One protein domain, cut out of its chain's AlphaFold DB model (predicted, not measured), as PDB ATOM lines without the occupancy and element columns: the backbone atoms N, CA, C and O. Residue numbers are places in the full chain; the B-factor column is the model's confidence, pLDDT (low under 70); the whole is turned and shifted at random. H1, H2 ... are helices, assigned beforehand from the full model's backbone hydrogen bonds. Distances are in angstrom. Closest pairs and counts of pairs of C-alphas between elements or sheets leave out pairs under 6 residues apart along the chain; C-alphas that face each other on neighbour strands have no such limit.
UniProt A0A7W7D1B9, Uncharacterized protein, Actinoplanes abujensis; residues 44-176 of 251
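AT A GLANCE: This is residues 44 to 176 of the 251 residues of an uncharacterized protein of Actinoplanes abujensis (UniProt A0A7W7D1B9). Four helices run up and down in a long, loose bundle shaped as a rod: the two long helices, H2 and H4, span most of its length, and the two shorter ones, H1 and H3, lie apart from each other, each touching both long ones. Near one end, H2 and H4 touch each other as well. The printed part has 133 residues with four named helices, H1 to H4 in chain order, and no named strand; its class is all helix. It is loose, with a radius of gyration of the C-alphas of 18.1 A and spans of 61 by 25 by 18 A.

HOW THE PARTS SIT: H1, residues 44 to 64, and H2, residues 67 to 104, form a hairpin at a shallow tilt of 21 degrees, opposite ways; their closest C-alphas, of Ala 61 and Leu 69, are 5.1 A apart. H3, residues 115 to 135, touches H2 with residues 115 to 122 alone, closest at the C-alphas of Leu 92 and Pro 115, 6.0 A. H4, residues 140 to 176, touches H3, closest at the C-alphas of Ser 129 and Gly 147, 5.5 A. H4 touches H1 too, opposite ways at a shallow tilt of 7 degrees, with the closest C-alphas, of Thr 55 and Gly 148, 6.1 A apart. H2 and H4 run the same way and touch through residues 98 to 102 and 165 to 172. Every O i to N i+4 pair is within hydrogen-bond range in H1, H2 and H3, and 32 of 33 in H4.

IN THESE COORDINATES: H1 begins at C-alpha 44 (205.808, 244.220, 168.085) and is 30.1 A long. H2 measures 55.3 A, H3 29.7 A and H4 53.9 A, ending at C-alpha 176 (206.885, 239.468, 138.059).

THE WHOLE: The C-alphas farthest apart, of Gly 65 and Ser 176, are 60.9 A from each other. The printed part has no cut, and no link is long. The mean pLDDT of the printed part is 85.2; residues 137 to 138 are under 70.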
ATOM      1  N   ALA A  44     206.721 243.082 167.996       90.06
ATOM      2  CA  ALA A  44     205.808 244.220 168.085       90.06
ATOM      3  C   ALA A  44     204.553 243.889 168.914       90.06
ATOM      4  O   ALA A  44     204.127 244.707 169.730       90.06
ATOM      5  N   LEU A  45     203.999 242.678 168.779       91.00
ATOM      6  CA  LEU A  45     202.892 242.206 169.622       91.00
ATOM      7  C   LEU A  45     203.305 242.094 171.096       91.00
ATOM      8  O   LEU A  45     202.590 242.585 171.969       91.00
ATOM      9  N   MET A  46     204.475 241.511 171.377       92.38
ATOM     10  CA  MET A  46     205.018 241.421 172.740       92.38
ATOM     11  C   MET A  46     205.248 242.805 173.356       92.38
ATOM     12  O   MET A  46     204.941 243.024 174.530       92.38
ATOM     13  N   LEU A  47     205.733 243.763 172.558       90.69
ATOM     14  CA  LEU A  47     205.906 245.150 172.982       90.69
ATOM     15  C   LEU A  47     204.558 245.792 173.328       90.69
ATOM     16  O   LEU A  47     204.446 246.428 174.371       90.69
ATOM     17  N   GLY A  48     203.523 245.551 172.517       88.81
ATOM     18  CA  GLY A  48     202.154 246.003 172.786       88.81
ATOM     19  C   GLY A  48     201.598 245.470 174.102       88.81
ATOM     20  O   GLY A  48     201.112 246.242 174.927       88.81
ATOM     21  N   LEU A  49     201.728 244.162 174.341       91.19
ATOM     22  CA  LEU A  49     201.300 243.538 175.597       91.19
ATOM     23  C   LEU A  49     202.063 244.102 176.801       91.19
ATOM     24  O   LEU A  49     201.465 244.367 177.846       91.19
ATOM     25  N   THR A  50     203.363 244.352 176.639       90.81
ATOM     26  CA  THR A  50     204.202 244.934 177.692       90.81
ATOM     27  C   THR A  50     203.807 246.387 177.974       90.81
ATOM     28  O   THR A  50     203.691 246.748 179.141       90.81
ATOM     29  N   SER A  51     203.506 247.205 176.955       88.75
ATOM     30  CA  SER A  51     202.960 248.565 177.136       88.75
ATOM     31  C   SER A  51     201.628 248.562 177.893       88.75
ATOM     32  O   SER A  51     201.414 249.403 178.769       88.75
ATOM     33  N   ILE A  52     200.734 247.607 177.611       89.19
ATOM     34  CA  ILE A  52     199.453 247.478 178.324       89.19
ATOM     35  C   ILE A  52     199.698 247.136 179.800       89.19
ATOM     36  O   ILE A  52     199.211 247.844 180.682       89.19
ATOM     37  N   ALA A  53     200.499 246.102 180.078       89.44
ATOM     38  CA  ALA A  53     200.847 245.709 181.445       89.44
ATOM     39  C   ALA A  53     201.539 246.850 182.210       89.44
ATOM     40  O   ALA A  53     201.237 247.115 183.376       89.44
ATOM     41  N   HIS A  54     202.427 247.578 181.535       87.44
ATOM     42  CA  HIS A  54     203.112 248.742 182.077       87.44
ATOM     43  C   HIS A  54     202.143 249.873 182.452       87.44
ATOM     44  O   HIS A  54     202.240 250.446 183.536       87.44
ATOM     45  N   THR A  55     201.172 250.164 181.587       86.25
ATOM     46  CA  THR A  55     200.159 251.201 181.828       86.25
ATOM     47  C   THR A  55     199.271 250.835 183.020       86.25
ATOM     48  O   THR A  55     199.049 251.668 183.900       86.25
ATOM     49  N   ILE A  56     198.820 249.577 183.097       89.56
ATOM     50  CA  ILE A  56     197.988 249.070 184.201       89.56
ATOM     51  C   ILE A  56     198.751 249.132 185.530       89.56
ATOM     52  O   ILE A  56     198.235 249.666 186.509       89.56
ATOM     53  N   THR A  57     199.991 248.635 185.561       89.31
ATOM     54  CA  THR A  57     200.818 248.627 186.781       89.31
ATOM     55  C   THR A  57     201.143 250.035 187.266       89.31
ATOM     56  O   THR A  57     201.030 250.299 188.461       89.31
ATOM     57  N   ARG A  58     201.460 250.976 186.363       84.62
ATOM     58  CA  ARG A  58     201.635 252.393 186.727       84.62
ATOM     59  C   ARG A  58     200.369 252.996 187.310       84.62
ATOM     60  O   ARG A  58     200.438 253.690 188.319       84.62
ATOM     61  N   PHE A  59     199.224 252.738 186.688       85.50
ATOM     62  CA  PHE A  59     197.948 253.248 187.173       85.50
ATOM     63  C   PHE A  59     197.633 252.726 188.584       85.50
ATOM     64  O   PHE A  59     197.289 253.511 189.466       85.50
ATOM     65  N   GLN A  60     197.831 251.427 188.819       89.31
ATOM     66  CA  GLN A  60     197.656 250.809 190.136       89.31
ATOM     67  C   GLN A  60     198.644 251.355 191.173       89.31
ATOM     68  O   GLN A  60     198.225 251.683 192.280       89.31
ATOM     69  N   ALA A  61     199.922 251.520 190.817       86.38
ATOM     70  CA  ALA A  61     200.938 252.082 191.708       86.38
ATOM     71  C   ALA A  61     200.578 253.507 192.158       86.38
ATOM     72  O   ALA A  61     200.688 253.832 193.338       86.38
ATOM     73  N   VAL A  62     200.097 254.343 191.229       84.06
ATOM     74  CA  VAL A  62     199.666 255.719 191.525       84.06
ATOM     75  C   VAL A  62     198.432 255.739 192.427       84.06
ATOM     76  O   VAL A  62     198.365 256.574 193.324       84.06
ATOM     77  N   GLN A  63     197.466 254.838 192.219       87.56
ATOM     78  CA  GLN A  63     196.271 254.780 193.067       87.56
ATOM     79  C   GLN A  63     196.549 254.224 194.467       87.56
ATOM     80  O   GLN A  63     195.991 254.730 195.438       87.56
ATOM     81  N   ALA A  64     197.384 253.190 194.576       90.19
ATOM     82  CA  ALA A  64     197.662 252.516 195.840       90.19
ATOM     83  C   ALA A  64     198.729 253.228 196.689       90.19
ATOM     84  O   ALA A  64     198.794 252.998 197.893       90.19
ATOM     85  N   GLY A  65     199.584 254.060 196.079       87.56
ATOM     86  CA  GLY A  65     200.746 254.640 196.760       87.56
ATOM     87  C   GLY A  65     201.780 253.590 197.193       87.56
ATOM     88  O   GLY A  65     202.539 253.823 198.130       87.56
ATOM     89  N   ASP A  66     201.793 252.425 196.539       91.88
ATOM     90  CA  ASP A  66     202.597 251.267 196.931       91.88
ATOM     91  C   ASP A  66     203.979 251.277 196.256       91.88
ATOM     92  O   ASP A  66     204.112 251.208 195.028       91.88
ATOM     93  N   ALA A  67     205.028 251.323 197.080       87.38
ATOM     94  CA  ALA A  67     206.416 251.287 196.632       87.38
ATOM     95  C   ALA A  67     206.796 249.959 195.947       87.38
ATOM     96  O   ALA A  67     207.634 249.962 195.043       87.38
ATOM     97  N   ALA A  68     206.175 248.832 196.319       90.69
ATOM     98  CA  ALA A  68     206.426 247.545 195.673       90.69
ATOM     99  C   ALA A  68     205.926 247.553 194.220       90.69
ATOM    100  O   ALA A  68     206.660 247.167 193.305       90.69
ATOM    101  N   LEU A  69     204.721 248.084 193.984       88.12
ATOM    102  CA  LEU A  69     204.176 248.275 192.635       88.12
ATOM    103  C   LEU A  69     205.013 249.259 191.806       88.12
ATOM    104  O   LEU A  69     205.191 249.047 190.604       88.12
ATOM    105  N   ALA A  70     205.584 250.293 192.432       83.62
ATOM    106  CA  ALA A  70     206.522 251.192 191.761       83.62
ATOM    107  C   ALA A  70     207.801 250.460 191.302       83.62
ATOM    108  O   ALA A  70     208.244 250.649 190.168       83.62
ATOM    109  N   GLY A  71     208.352 249.567 192.135       86.19
ATOM    110  CA  GLY A  71     209.485 248.711 191.770       86.19
ATOM    111  C   GLY A  71     209.172 247.763 190.605       86.19
ATOM    112  O   GLY A  71     209.959 247.656 189.663       86.19
ATOM    113  N   VAL A  72     207.992 247.133 190.609       90.69
ATOM    114  CA  VAL A  72     207.521 246.293 189.491       90.69
ATOM    115  C   VAL A  72     207.376 247.116 188.208       90.69
ATOM    116  O   VAL A  72     207.841 246.697 187.149       90.69
ATOM    117  N   SER A  73     206.791 248.314 188.292       86.81
ATOM    118  CA  SER A  73     206.657 249.219 187.145       86.81
ATOM    119  C   SER A  73     208.014 249.622 186.558       86.81
ATOM    120  O   SER A  73     208.167 249.677 185.333       86.81
ATOM    121  N   PHE A  74     209.018 249.851 187.410       84.75
ATOM    122  CA  PHE A  74     210.385 250.121 186.971       84.75
ATOM    123  C   PHE A  74     210.985 248.933 186.208       84.75
ATOM    124  O   PHE A  74     211.502 249.115 185.107       84.75
ATOM    125  N   LEU A  75     210.856 247.708 186.729       90.56
ATOM    126  CA  LEU A  75     211.332 246.502 186.038       90.56
ATOM    127  C   LEU A  75     210.648 246.315 184.676       90.56
ATOM    128  O   LEU A  75     211.325 246.060 183.680       90.56
ATOM    129  N   ILE A  76     209.328 246.515 184.607       90.25
ATOM    130  CA  ILE A  76     208.583 246.467 183.341       90.25
ATOM    131  C   ILE A  76     209.079 247.555 182.378       90.25
ATOM    132  O   ILE A  76     209.238 247.275 181.193       90.25
ATOM    133  N   SER A  77     209.387 248.764 182.866       86.00
ATOM    134  CA  SER A  77     209.947 249.848 182.040       86.00
ATOM    135  C   SER A  77     211.285 249.449 181.406       86.00
ATOM    136  O   SER A  77     211.518 249.727 180.231       86.00
ATOM    137  N   VAL A  78     212.163 248.780 182.163       89.06
ATOM    138  CA  VAL A  78     213.463 248.303 181.662       89.06
ATOM    139  C   VAL A  78     213.271 247.225 180.596       89.06
ATOM    140  O   VAL A  78     213.854 247.323 179.516       89.06
ATOM    141  N   VAL A  79     212.422 246.228 180.866       92.19
ATOM    142  CA  VAL A  79     212.094 245.162 179.901       92.19
ATOM    143  C   VAL A  79     211.499 245.751 178.624       92.19
ATOM    144  O   VAL A  79     211.916 245.394 177.522       92.19
ATOM    145  N   TRP A  80     210.570 246.695 178.769       91.56
ATOM    146  CA  TRP A  80     209.954 247.405 177.656       91.56
ATOM    147  C   TRP A  80     210.991 248.148 176.811       91.56
ATOM    148  O   TRP A  80     210.978 248.024 175.589       91.56
ATOM    149  N   LEU A  81     211.922 248.871 177.443       87.31
ATOM    150  CA  LEU A  81     212.951 249.633 176.736       87.31
ATOM    151  C   LEU A  81     213.874 248.717 175.926       87.31
ATOM    152  O   LEU A  81     214.146 248.990 174.758       87.31
ATOM    153  N   VAL A  82     214.326 247.610 176.525       92.06
ATOM    154  CA  VAL A  82     215.146 246.608 175.828       92.06
ATOM    155  C   VAL A  82     214.380 246.036 174.636       92.06
ATOM    156  O   VAL A  82     214.913 245.986 173.527       92.06
ATOM    157  N   LEU A  83     213.113 245.667 174.832       91.38
ATOM    158  CA  LEU A  83     212.272 245.133 173.768       91.38
ATOM    159  C   LEU A  83     212.059 246.153 172.640       91.38
ATOM    160  O   LEU A  83     212.172 245.795 171.470       91.38
ATOM    161  N   ALA A  84     211.829 247.426 172.968       88.06
ATOM    162  CA  ALA A  84     211.681 248.502 171.994       88.06
ATOM    163  C   ALA A  84     212.946 248.686 171.137       88.06
ATOM    164  O   ALA A  84     212.842 248.839 169.918       88.06
ATOM    165  N   LEU A  85     214.138 248.612 171.744       90.31
ATOM    166  CA  LEU A  85     215.418 248.686 171.027       90.31
ATOM    167  C   LEU A  85     215.625 247.490 170.087       90.31
ATOM    168  O   LEU A  85     216.061 247.672 168.948       90.31
ATOM    169  N   VAL A  86     215.279 246.278 170.531       93.75
ATOM    170  CA  VAL A  86     215.360 245.070 169.695       93.75
ATOM    171  C   VAL A  86     214.380 245.159 168.523       93.75
ATOM    172  O   VAL A  86     214.787 244.971 167.376       93.75
ATOM    173  N   VAL A  87     213.115 245.522 168.777       90.62
ATOM    174  CA  VAL A  87     212.100 245.742 167.730       90.62
ATOM    175  C   VAL A  87     212.596 246.773 166.722       90.62
ATOM    176  O   VAL A  87     212.504 246.542 165.518       90.62
ATOM    177  N   PHE A  88     213.162 247.885 167.194       89.50
ATOM    178  CA  PHE A  88     213.714 248.927 166.337       89.50
ATOM    179  C   PHE A  88     214.825 248.393 165.422       89.50
ATOM    180  O   PHE A  88     214.769 248.587 164.205       89.50
ATOM    181  N   GLY A  89     215.800 247.667 165.977       91.94
ATOM    182  CA  GLY A  89     216.878 247.042 165.206       91.94
ATOM    183  C   GLY A  89     216.357 246.060 164.154       91.94
ATOM    184  O   GLY A  89     216.721 246.157 162.976       91.94
ATOM    185  N   CYS A  90     215.441 245.167 164.542       93.75
ATOM    186  CA  CYS A  90     214.801 244.221 163.628       93.75
ATOM    187  C   CYS A  90     214.003 244.935 162.531       93.75
ATOM    188  O   CYS A  90     214.062 244.537 161.369       93.75
ATOM    189  N   HIS A  91     213.301 246.022 162.856       90.69
ATOM    190  CA  HIS A  91     212.519 246.781 161.886       90.69
ATOM    191  C   HIS A  91     213.405 247.572 160.903       90.69
ATOM    192  O   HIS A  91     213.088 247.674 159.715       90.69
ATOM    193  N   LEU A  92     214.570 248.067 161.339       90.75
ATOM    194  CA  LEU A  92     215.583 248.633 160.440       90.75
ATOM    195  C   LEU A  92     216.166 247.578 159.493       90.75
ATOM    196  O   LEU A  92     216.303 247.841 158.297       90.75
ATOM    197  N   ALA A  93     216.495 246.390 160.003       92.75
ATOM    198  CA  ALA A  93     216.956 245.280 159.172       92.75
ATOM    199  C   ALA A  93     215.879 244.867 158.156       92.75
ATOM    200  O   ALA A  93     216.160 244.756 156.961       92.75
ATOM    201  N   TRP A  94     214.630 244.748 158.613       94.19
ATOM    202  CA  TRP A  94     213.484 244.403 157.779       94.19
ATOM    203  C   TRP A  94     213.236 245.454 156.698       94.19
ATOM    204  O   TRP A  94     213.195 245.109 155.524       94.19
ATOM    205  N   SER A  95     213.163 246.742 157.046       91.25
ATOM    206  CA  SER A  95     212.924 247.826 156.076       91.25
ATOM    207  C   SER A  95     214.014 247.911 155.003       91.25
ATOM    208  O   SER A  95     213.707 248.124 153.827       91.25
ATOM    209  N   ARG A  96     215.285 247.686 155.369       91.31
ATOM    210  CA  ARG A  96     216.392 247.582 154.403       91.31
ATOM    211  C   ARG A  96     216.224 246.374 153.482       91.31
ATOM    212  O   ARG A  96     216.377 246.529 152.273       91.31
ATOM    213  N   GLY A  97     215.890 245.205 154.032       91.88
ATOM    214  CA  GLY A  97     215.638 243.985 153.261       91.88
ATOM    215  C   GLY A  97     214.467 244.137 152.288       91.88
ATOM    216  O   GLY A  97     214.623 243.899 151.094       91.88
ATOM    217  N   THR A  98     213.332 244.638 152.776       91.69
ATOM    218  CA  THR A  98     212.124 244.940 151.997       91.69
ATOM    219  C   THR A  98     212.431 245.882 150.837       91.69
ATOM    220  O   THR A  98     211.988 245.642 149.718       91.69
ATOM    221  N   ARG A  99     213.230 246.932 151.069       90.50
ATOM    222  CA  ARG A  99     213.619 247.869 150.009       90.50
ATOM    223  C   ARG A  99     214.525 247.225 148.964       90.50
ATOM    224  O   ARG A  99     214.252 247.361 147.781       90.50
ATOM    225  N   ARG A 100     215.559 246.489 149.384       89.44
ATOM    226  CA  ARG A 100     216.438 245.766 148.447       89.44
ATOM    227  C   ARG A 100     215.644 244.786 147.583       89.44
ATOM    228  O   ARG A 100     215.927 244.656 146.398       89.44
ATOM    229  N   LEU A 101     214.647 244.117 148.162       90.62
ATOM    230  CA  LEU A 101     213.737 243.246 147.420       90.62
ATOM    231  C   LEU A 101     212.877 244.034 146.435       90.62
ATOM    232  O   LEU A 101     212.798 243.663 145.270       90.62
ATOM    233  N   ALA A 102     212.277 245.137 146.872       90.00
ATOM    234  CA  ALA A 102     211.474 245.994 146.010       90.00
ATOM    235  C   ALA A 102     212.261 246.536 144.808       90.00
ATOM    236  O   ALA A 102     211.766 246.484 143.683       90.00
ATOM    237  N   ASP A 103     213.503 246.974 145.038       87.50
ATOM    238  CA  ASP A 103     214.407 247.452 143.991       87.50
ATOM    239  C   ASP A 103     214.686 246.330 142.965       87.50
ATOM    240  O   ASP A 103     214.651 246.572 141.760       87.50
ATOM    241  N   ARG A 104     214.863 245.074 143.415       85.25
ATOM    242  CA  ARG A 104     215.027 243.903 142.523       85.25
ATOM    243  C   ARG A 104     213.774 243.587 141.708       85.25
ATOM    244  O   ARG A 104     213.891 243.174 140.560       85.25
ATOM    245  N   TYR A 105     212.588 243.809 142.270       84.69
ATOM    246  CA  TYR A 105     211.323 243.697 141.536       84.69
ATOM    247  C   TYR A 105     211.019 244.931 140.667       84.69
ATOM    248  O   TYR A 105     209.954 244.990 140.049       84.69
ATOM    249  N   GLY A 106     211.923 245.916 140.594       80.12
ATOM    250  CA  GLY A 106     211.744 247.129 139.798       80.12
ATOM    251  C   GLY A 106     210.584 247.998 140.288       80.12
ATOM    252  O   GLY A 106     209.844 248.561 139.475       80.12
ATOM    253  N   ASP A 107     210.341 248.042 141.601       83.44
ATOM    254  CA  ASP A 107     209.378 248.969 142.194       83.44
ATOM    255  C   ASP A 107     210.053 250.308 142.530       83.44
ATOM    256  O   ASP A 107     210.723 250.459 143.546       83.44
ATOM    257  N   GLU A 108     209.826 251.309 141.680       79.81
ATOM    258  CA  GLU A 108     210.346 252.673 141.859       79.81
ATOM    259  C   GLU A 108     209.473 253.546 142.772       79.81
ATOM    260  O   GLU A 108     209.800 254.701 143.039       79.81
ATOM    261  N   SER A 109     208.343 253.030 143.260       74.50
ATOM    262  CA  SER A 109     207.252 253.851 143.801       74.50
ATOM    263  C   SER A 109     207.563 254.662 145.065       74.50
ATOM    264  O   SER A 109     206.693 255.387 145.533       74.50
ATOM    265  N   GLY A 110     208.750 254.577 145.670       74.56
ATOM    266  CA  GLY A 110     209.134 255.400 146.828       74.56
ATOM    267  C   GLY A 110     208.291 255.196 148.100       74.56
ATOM    268  O   GLY A 110     208.601 255.788 149.132       74.56
ATOM    269  N   TRP A 111     207.269 254.338 148.048       77.06
ATOM    270  CA  TRP A 111     206.322 254.036 149.122       77.06
ATOM    271  C   TRP A 111     206.943 253.246 150.277       77.06
ATOM    272  O   TRP A 111     206.370 253.180 151.363       77.06
ATOM    273  N   TYR A 112     208.102 252.624 150.059       78.31
ATOM    274  CA  TYR A 112     208.800 251.894 151.108       78.31
ATOM    275  C   TYR A 112     209.327 252.860 152.158       78.31
ATOM    276  O   TYR A 112     210.073 253.795 151.852       78.31
ATOM    277  N   VAL A 113     208.942 252.611 153.411       72.25
ATOM    278  CA  VAL A 113     209.332 253.451 154.541       72.25
ATOM    279  C   VAL A 113     210.854 253.522 154.588       72.25
ATOM    280  O   VAL A 113     211.548 252.517 154.759       72.25
ATOM    281  N   ARG A 114     211.395 254.728 154.398       82.31
ATOM    282  CA  ARG A 114     212.840 254.931 154.456       82.31
ATOM    283  C   ARG A 114     213.304 254.630 155.886       82.31
ATOM    284  O   ARG A 114     212.649 255.080 156.825       82.31
ATOM    285  N   PRO A 115     214.471 253.991 156.081       78.00
ATOM    286  CA  PRO A 115     215.012 253.748 157.420       78.00
ATOM    287  C   PRO A 115     215.105 255.021 158.275       78.00
ATOM    288  O   PRO A 115     214.871 254.983 159.476       78.00
ATOM    289  N   ARG A 116     215.375 256.177 157.644       83.62
ATOM    290  CA  ARG A 116     215.362 257.490 158.311       83.62
ATOM    291  C   ARG A 116     213.973 257.910 158.795       83.62
ATOM    292  O   ARG A 116     213.878 258.507 159.855       83.62
ATOM    293  N   THR A 117     212.915 257.596 158.049       83.06
ATOM    294  CA  THR A 117     211.528 257.870 158.455       83.06
ATOM    295  C   THR A 117     211.139 256.996 159.642       83.06
ATOM    296  O   THR A 117     210.566 257.508 160.597       83.06
ATOM    297  N   VAL A 118     211.523 255.712 159.626       80.75
ATOM    298  CA  VAL A 118     211.348 254.815 160.781       80.75
ATOM    299  C   VAL A 118     212.085 255.373 161.999       80.75
ATOM    300  O   VAL A 118     211.474 255.583 163.038       80.75
ATOM    301  N   ALA A 119     213.378 255.681 161.865       81.56
ATOM    302  CA  ALA A 119     214.176 256.247 162.953       81.56
ATOM    303  C   ALA A 119     213.593 257.562 163.489       81.56
ATOM    304  O   ALA A 119     213.483 257.733 164.699       81.56
ATOM    305  N   GLY A 120     213.167 258.459 162.598       84.44
ATOM    306  CA  GLY A 120     212.519 259.716 162.961       84.44
ATOM    307  C   GLY A 120     211.221 259.506 163.738       84.44
ATOM    308  O   GLY A 120     211.007 260.189 164.734       84.44
ATOM    309  N   LEU A 121     210.393 258.533 163.345       80.88
ATOM    310  CA  LEU A 121     209.175 258.178 164.072       80.88
ATOM    311  C   LEU A 121     209.510 257.707 165.494       80.88
ATOM    312  O   LEU A 121     209.029 258.302 166.450       80.88
ATOM    313  N   TYR A 122     210.410 256.731 165.650       80.50
ATOM    314  CA  TYR A 122     210.829 256.235 166.970       80.50
ATOM    315  C   TYR A 122     211.431 257.326 167.865       80.50
ATOM    316  O   TYR A 122     211.095 257.406 169.044       80.50
ATOM    317  N   LEU A 123     212.288 258.190 167.313       83.38
ATOM    318  CA  LEU A 123     212.847 259.321 168.056       83.38
ATOM    319  C   LEU A 123     211.751 260.296 168.484       83.38
ATOM    320  O   LEU A 123     211.716 260.699 169.641       83.38
ATOM    321  N   THR A 124     210.830 260.635 167.580       80.19
ATOM    322  CA  THR A 124     209.709 261.540 167.880       80.19
ATOM    323  C   THR A 124     208.841 260.983 169.001       80.19
ATOM    324  O   THR A 124     208.452 261.735 169.887       80.19
ATOM    325  N   LEU A 125     208.596 259.670 169.022       78.94
ATOM    326  CA  LEU A 125     207.917 259.010 170.136       78.94
ATOM    327  C   LEU A 125     208.676 259.127 171.447       78.94
ATOM    328  O   LEU A 125     208.078 259.497 172.447       78.94
ATOM    329  N   LEU A 126     209.973 258.812 171.456       79.38
ATOM    330  CA  LEU A 126     210.784 258.892 172.670       79.38
ATOM    331  C   LEU A 126     210.768 260.315 173.243       79.38
ATOM    332  O   LEU A 126     210.550 260.498 174.442       79.38
ATOM    333  N   PHE A 127     210.919 261.322 172.379       83.44
ATOM    334  CA  PHE A 127     210.816 262.726 172.769       83.44
ATOM    335  C   PHE A 127     209.408 263.100 173.234       83.44
ATOM    336  O   PHE A 127     209.279 263.794 174.238       83.44
ATOM    337  N   PHE A 128     208.359 262.633 172.555       79.69
ATOM    338  CA  PHE A 128     206.975 262.912 172.931       79.69
ATOM    339  C   PHE A 128     206.614 262.279 174.279       79.69
ATOM    340  O   PHE A 128     206.065 262.964 175.137       79.69
ATOM    341  N   SER A 129     206.983 261.020 174.517       74.50
ATOM    342  CA  SER A 129     206.775 260.343 175.801       74.50
ATOM    343  C   SER A 129     207.524 261.046 176.936       74.50
ATOM    344  O   SER A 129     206.956 261.258 178.009       74.50
ATOM    345  N   GLY A 130     208.769 261.478 176.696       74.25
ATOM    346  CA  GLY A 130     209.526 262.291 177.652       74.25
ATOM    347  C   GLY A 130     208.875 263.653 177.909       74.25
ATOM    348  O   GLY A 130     208.718 264.060 179.059       74.25
ATOM    349  N   PHE A 131     208.420 264.331 176.854       79.94
ATOM    350  CA  PHE A 131     207.736 265.617 176.951       79.94
ATOM    351  C   PHE A 131     206.430 265.514 177.742       79.94
ATOM    352  O   PHE A 131     206.209 266.321 178.640       79.94
ATOM    353  N   VAL A 132     205.590 264.512 177.464       75.19
ATOM    354  CA  VAL A 132     204.338 264.266 178.200       75.19
ATOM    355  C   VAL A 132     204.620 264.032 179.683       75.19
ATOM    356  O   VAL A 132     203.903 264.568 180.528       75.19
ATOM    357  N   LEU A 133     205.683 263.290 180.012       71.94
ATOM    358  CA  LEU A 133     206.091 263.059 181.396       71.94
ATOM    359  C   LEU A 133     206.500 264.364 182.100       71.94
ATOM    360  O   LEU A 133     206.071 264.609 183.226       71.94
ATOM    361  N   CYS A 134     207.276 265.221 181.433       76.12
ATOM    362  CA  CYS A 134     207.700 266.517 181.973       76.12
ATOM    363  C   CYS A 134     206.544 267.528 182.077       76.12
ATOM    364  O   CYS A 134     206.445 268.259 183.060       76.12
ATOM    365  N   ALA A 135     205.655 267.566 181.081       76.88
ATOM    366  CA  ALA A 135     204.566 268.537 180.981       76.88
ATOM    367  C   ALA A 135     203.401 268.257 181.944       76.88
ATOM    368  O   ALA A 135     202.574 269.133 182.187       76.88
ATOM    369  N   ALA A 136     203.322 267.053 182.516       73.88
ATOM    370  CA  ALA A 136     202.197 266.633 183.349       73.88
ATOM    371  C   ALA A 136     202.037 267.418 184.658       73.88
ATOM    372  O   ALA A 136     200.972 267.341 185.270       73.88
ATOM    373  N   GLY A 137     203.068 268.140 185.116       65.25
ATOM    374  CA  GLY A 137     202.968 269.088 186.234       65.25
ATOM    375  C   GLY A 137     202.346 268.512 187.516       65.25
ATOM    376  O   GLY A 137     201.614 269.212 188.207       65.25
ATOM    377  N   GLY A 138     202.563 267.221 187.800       64.88
ATOM    378  CA  GLY A 138     201.992 266.516 188.958       64.88
ATOM    379  C   GLY A 138     200.704 265.721 188.688       64.88
ATOM    380  O   GLY A 138     200.306 264.913 189.522       64.88
ATOM    381  N   ARG A 139     200.077 265.844 187.509       79.62
ATOM    382  CA  ARG A 139     198.935 265.006 187.084       79.62
ATOM    383  C   ARG A 139     199.410 263.701 186.443       79.62
ATOM    384  O   ARG A 139     199.153 263.439 185.267       79.62
ATOM    385  N   LEU A 140     200.085 262.869 187.237       77.12
ATOM    386  CA  LEU A 140     200.652 261.580 186.813       77.12
ATOM    387  C   LEU A 140     199.646 260.692 186.060       77.12
ATOM    388  O   LEU A 140     200.008 260.093 185.053       77.12
ATOM    389  N   GLY A 141     198.374 260.672 186.473       74.75
ATOM    390  CA  GLY A 141     197.334 259.884 185.799       74.75
ATOM    391  C   GLY A 141     197.111 260.266 184.329       74.75
ATOM    392  O   GLY A 141     197.001 259.387 183.481       74.75
ATOM    393  N   VAL A 142     197.109 261.564 183.998       78.69
ATOM    394  CA  VAL A 142     196.911 262.035 182.612       78.69
ATOM    395  C   VAL A 142     198.127 261.700 181.749       78.69
ATOM    396  O   VAL A 142     197.967 261.247 180.617       78.69
ATOM    397  N   ALA A 143     199.337 261.857 182.291       77.75
ATOM    398  CA  ALA A 143     200.561 261.486 181.582       77.75
ATOM    399  C   ALA A 143     200.648 259.989 181.286       77.75
ATOM    400  O   ALA A 143     201.051 259.617 180.187       77.75
ATOM    401  N   VAL A 144     200.249 259.136 182.235       78.50
ATOM    402  CA  VAL A 144     200.252 257.679 182.034       78.50
ATOM    403  C   VAL A 144     199.304 257.288 180.900       78.50
ATOM    404  O   VAL A 144     199.695 256.516 180.029       78.50
ATOM    405  N   VAL A 145     198.095 257.858 180.857       80.56
ATOM    406  CA  VAL A 145     197.116 257.550 179.800       80.56
ATOM    407  C   VAL A 145     197.571 258.079 178.438       80.56
ATOM    408  O   VAL A 145     197.541 257.332 177.463       80.56
ATOM    409  N   LEU A 146     198.016 259.338 178.353       82.56
ATOM    410  CA  LEU A 146     198.458 259.927 177.082       82.56
ATOM    411  C   LEU A 146     199.727 259.255 176.542       82.56
ATOM    412  O   LEU A 146     199.809 258.997 175.342       82.56
ATOM    413  N   GLY A 147     200.683 258.933 177.417       80.12
ATOM    414  CA  GLY A 147     201.887 258.188 177.053       80.12
ATOM    415  C   GLY A 147     201.550 256.789 176.538       80.12
ATOM    416  O   GLY A 147     201.951 256.432 175.433       80.12
ATOM    417  N   GLY A 148     200.727 256.037 177.279       81.62
ATOM    418  CA  GLY A 148     200.296 254.697 176.871       81.62
ATOM    419  C   GLY A 148     199.506 254.691 175.557       81.62
ATOM    420  O   GLY A 148     199.722 253.825 174.712       81.62
ATOM    421  N   ALA A 149     198.638 255.684 175.333       82.50
ATOM    422  CA  ALA A 149     197.895 255.821 174.080       82.50
ATOM    423  C   ALA A 149     198.819 256.113 172.886       82.50
ATOM    424  O   ALA A 149     198.669 255.499 171.829       82.50
ATOM    425  N   ALA A 150     199.790 257.018 173.050       81.75
ATOM    426  CA  ALA A 150     200.758 257.337 172.004       81.75
ATOM    427  C   ALA A 150     201.646 256.131 171.653       81.75
ATOM    428  O   ALA A 150     201.836 255.829 170.474       81.75
ATOM    429  N   GLU A 151     202.129 255.403 172.664       82.56
ATOM    430  CA  GLU A 151     202.870 254.151 172.476       82.56
ATOM    431  C   GLU A 151     202.032 253.111 171.724       82.56
ATOM    432  O   GLU A 151     202.492 252.535 170.735       82.56
ATOM    433  N   PHE A 152     200.779 252.906 172.141       83.44
ATOM    434  CA  PHE A 152     199.888 251.926 171.526       83.44
ATOM    435  C   PHE A 152     199.610 252.232 170.053       83.44
ATOM    436  O   PHE A 152     199.696 251.333 169.219       83.44
ATOM    437  N   LEU A 153     199.321 253.492 169.709       84.81
ATOM    438  CA  LEU A 153     199.081 253.904 168.320       84.81
ATOM    439  C   LEU A 153     200.268 253.588 167.411       84.81
ATOM    440  O   LEU A 153     200.101 253.254 166.239       84.81
ATOM    441  N   VAL A 154     201.473 253.668 167.955       81.81
ATOM    442  CA  VAL A 154     202.701 253.464 167.194       81.81
ATOM    443  C   VAL A 154     202.998 251.990 167.039       81.81
ATOM    444  O   VAL A 154     203.329 251.554 165.938       81.81
ATOM    445  N   ILE A 155     202.801 251.208 168.096       84.62
ATOM    446  CA  ILE A 155     202.860 249.753 168.009       84.62
ATOM    447  C   ILE A 155     201.825 249.257 166.993       84.62
ATOM    448  O   ILE A 155     202.174 248.457 166.131       84.62
ATOM    449  N   ALA A 156     200.602 249.796 167.013       84.12
ATOM    450  CA  ALA A 156     199.552 249.484 166.045       84.12
ATOM    451  C   ALA A 156     199.933 249.882 164.607       84.12
ATOM    452  O   ALA A 156     199.711 249.127 163.663       84.12
ATOM    453  N   PHE A 157     200.548 251.051 164.418       85.25
ATOM    454  CA  PHE A 157     201.050 251.454 163.106       85.25
ATOM    455  C   PHE A 157     202.126 250.486 162.596       85.25
ATOM    456  O   PHE A 157     202.069 250.051 161.446       85.25
ATOM    457  N   LEU A 158     203.082 250.105 163.447       81.56
ATOM    458  CA  LEU A 158     204.167 249.186 163.099       81.56
ATOM    459  C   LEU A 158     203.651 247.778 162.780       81.56
ATOM    460  O   LEU A 158     204.067 247.187 161.781       81.56
ATOM    461  N   THR A 159     202.710 247.259 163.577       83.69
ATOM    462  CA  THR A 159     202.090 245.949 163.336       83.69
ATOM    463  C   THR A 159     201.258 245.920 162.063       83.69
ATOM    464  O   THR A 159     201.130 244.847 161.489       83.69
ATOM    465  N   MET A 160     200.740 247.055 161.581       85.81
ATOM    466  CA  MET A 160     200.011 247.145 160.307       85.81
ATOM    467  C   MET A 160     200.931 247.422 159.108       85.81
ATOM    468  O   MET A 160     200.711 246.888 158.017       85.81
ATOM    469  N   ALA A 161     201.990 248.214 159.293       86.19
ATOM    470  CA  ALA A 161     202.936 248.561 158.234       86.19
ATOM    471  C   ALA A 161     203.717 247.339 157.723       86.19
ATOM    472  O   ALA A 161     203.985 247.230 156.523       86.19
ATOM    473  N   VAL A 162     204.061 246.404 158.615       90.00
ATOM    474  CA  VAL A 162     204.822 245.197 158.260       90.00
ATOM    475  C   VAL A 162     204.011 244.249 157.356       90.00
ATOM    476  O   VAL A 162     204.489 243.958 156.256       90.00
ATOM    477  N   PRO A 163     202.772 243.839 157.703       89.62
ATOM    478  CA  PRO A 163     201.886 243.096 156.809       89.62
ATOM    479  C   PRO A 163     201.574 243.835 155.507       89.62
ATOM    480  O   PRO A 163     201.548 243.215 154.448       89.62
ATOM    481  N   ALA A 164     201.376 245.156 155.541       88.88
ATOM    482  CA  ALA A 164     201.140 245.924 154.319       88.88
ATOM    483  C   ALA A 164     202.340 245.842 153.354       88.88
ATOM    484  O   ALA A 164     202.167 245.605 152.156       88.88
ATOM    485  N   GLY A 165     203.564 245.975 153.878       88.56
ATOM    486  CA  GLY A 165     204.792 245.775 153.105       88.56
ATOM    487  C   GLY A 165     204.949 244.338 152.603       88.56
ATOM    488  O   GLY A 165     205.357 244.132 151.459       88.56
ATOM    489  N   TRP A 166     204.560 243.360 153.424       92.12
ATOM    490  CA  TRP A 166     204.540 241.942 153.072       92.12
ATOM    491  C   TRP A 166     203.623 241.645 151.883       92.12
ATOM    492  O   TRP A 166     204.086 241.153 150.853       92.12
ATOM    493  N   PHE A 167     202.337 242.000 151.984       92.69
ATOM    494  CA  PHE A 167     201.350 241.782 150.921       92.69
ATOM    495  C   PHE A 167     201.770 242.438 149.610       92.69
ATOM    496  O   PHE A 167     201.617 241.856 148.536       92.69
ATOM    497  N   ARG A 168     202.344 243.640 149.692       90.75
ATOM    498  CA  ARG A 168     202.846 244.351 148.520       90.75
ATOM    499  C   ARG A 168     203.985 243.605 147.829       90.75
ATOM    500  O   ARG A 168     203.963 243.490 146.608       90.75
ATOM    501  N   LEU A 169     204.966 243.103 148.578       91.06
ATOM    502  CA  LEU A 169     206.074 242.334 148.004       91.06
ATOM    503  C   LEU A 169     205.601 241.025 147.379       91.06
ATOM    504  O   LEU A 169     206.033 240.694 146.280       91.06
ATOM    505  N   HIS A 170     204.662 240.328 148.018       91.38
ATOM    506  CA  HIS A 170     204.037 239.146 147.425       91.38
ATOM    507  C   HIS A 170     203.305 239.462 146.122       91.38
ATOM    508  O   HIS A 170     203.422 238.710 145.157       91.38
ATOM    509  N   ARG A 171     202.594 240.592 146.065       90.19
ATOM    510  CA  ARG A 171     201.956 241.055 144.830       90.19
ATOM    511  C   ARG A 171     202.987 241.348 143.740       90.19
ATOM    512  O   ARG A 171     202.816 240.880 142.625       90.19
ATOM    513  N   LEU A 172     204.074 242.051 144.061       88.06
ATOM    514  CA  LEU A 172     205.157 242.313 143.104       88.06
ATOM    515  C   LEU A 172     205.812 241.027 142.598       88.06
ATOM    516  O   LEU A 172     206.096 240.920 141.406       88.06
ATOM    517  N   ALA A 173     206.017 240.051 143.482       88.19
ATOM    518  CA  ALA A 173     206.536 238.743 143.113       88.19
ATOM    519  C   ALA A 173     205.579 238.022 142.149       88.19
ATOM    520  O   ALA A 173     206.014 237.569 141.090       88.19
ATOM    521  N   ALA A 174     204.277 237.999 142.443       86.69
ATOM    522  CA  ALA A 174     203.264 237.414 141.563       86.69
ATOM    523  C   ALA A 174     203.189 238.126 140.196       86.69
ATOM    524  O   ALA A 174     203.186 237.473 139.149       86.69
ATOM    525  N   ASP A 175     203.211 239.461 140.188       85.50
ATOM    526  CA  ASP A 175     203.219 240.269 138.964       85.50
ATOM    527  C   ASP A 175     204.483 239.988 138.125       85.50
ATOM    528  O   ASP A 175     204.419 239.885 136.903       85.50
ATOM    529  N   SER A 176     205.639 239.796 138.765       81.75
ATOM    530  CA  SER A 176     206.885 239.468 138.059       81.75
ATOM    531  C   SER A 176     206.910 238.038 137.497       81.75
ATOM    532  O   SER A 176     207.403 237.815 136.387       81.75
TER     533      SER A 176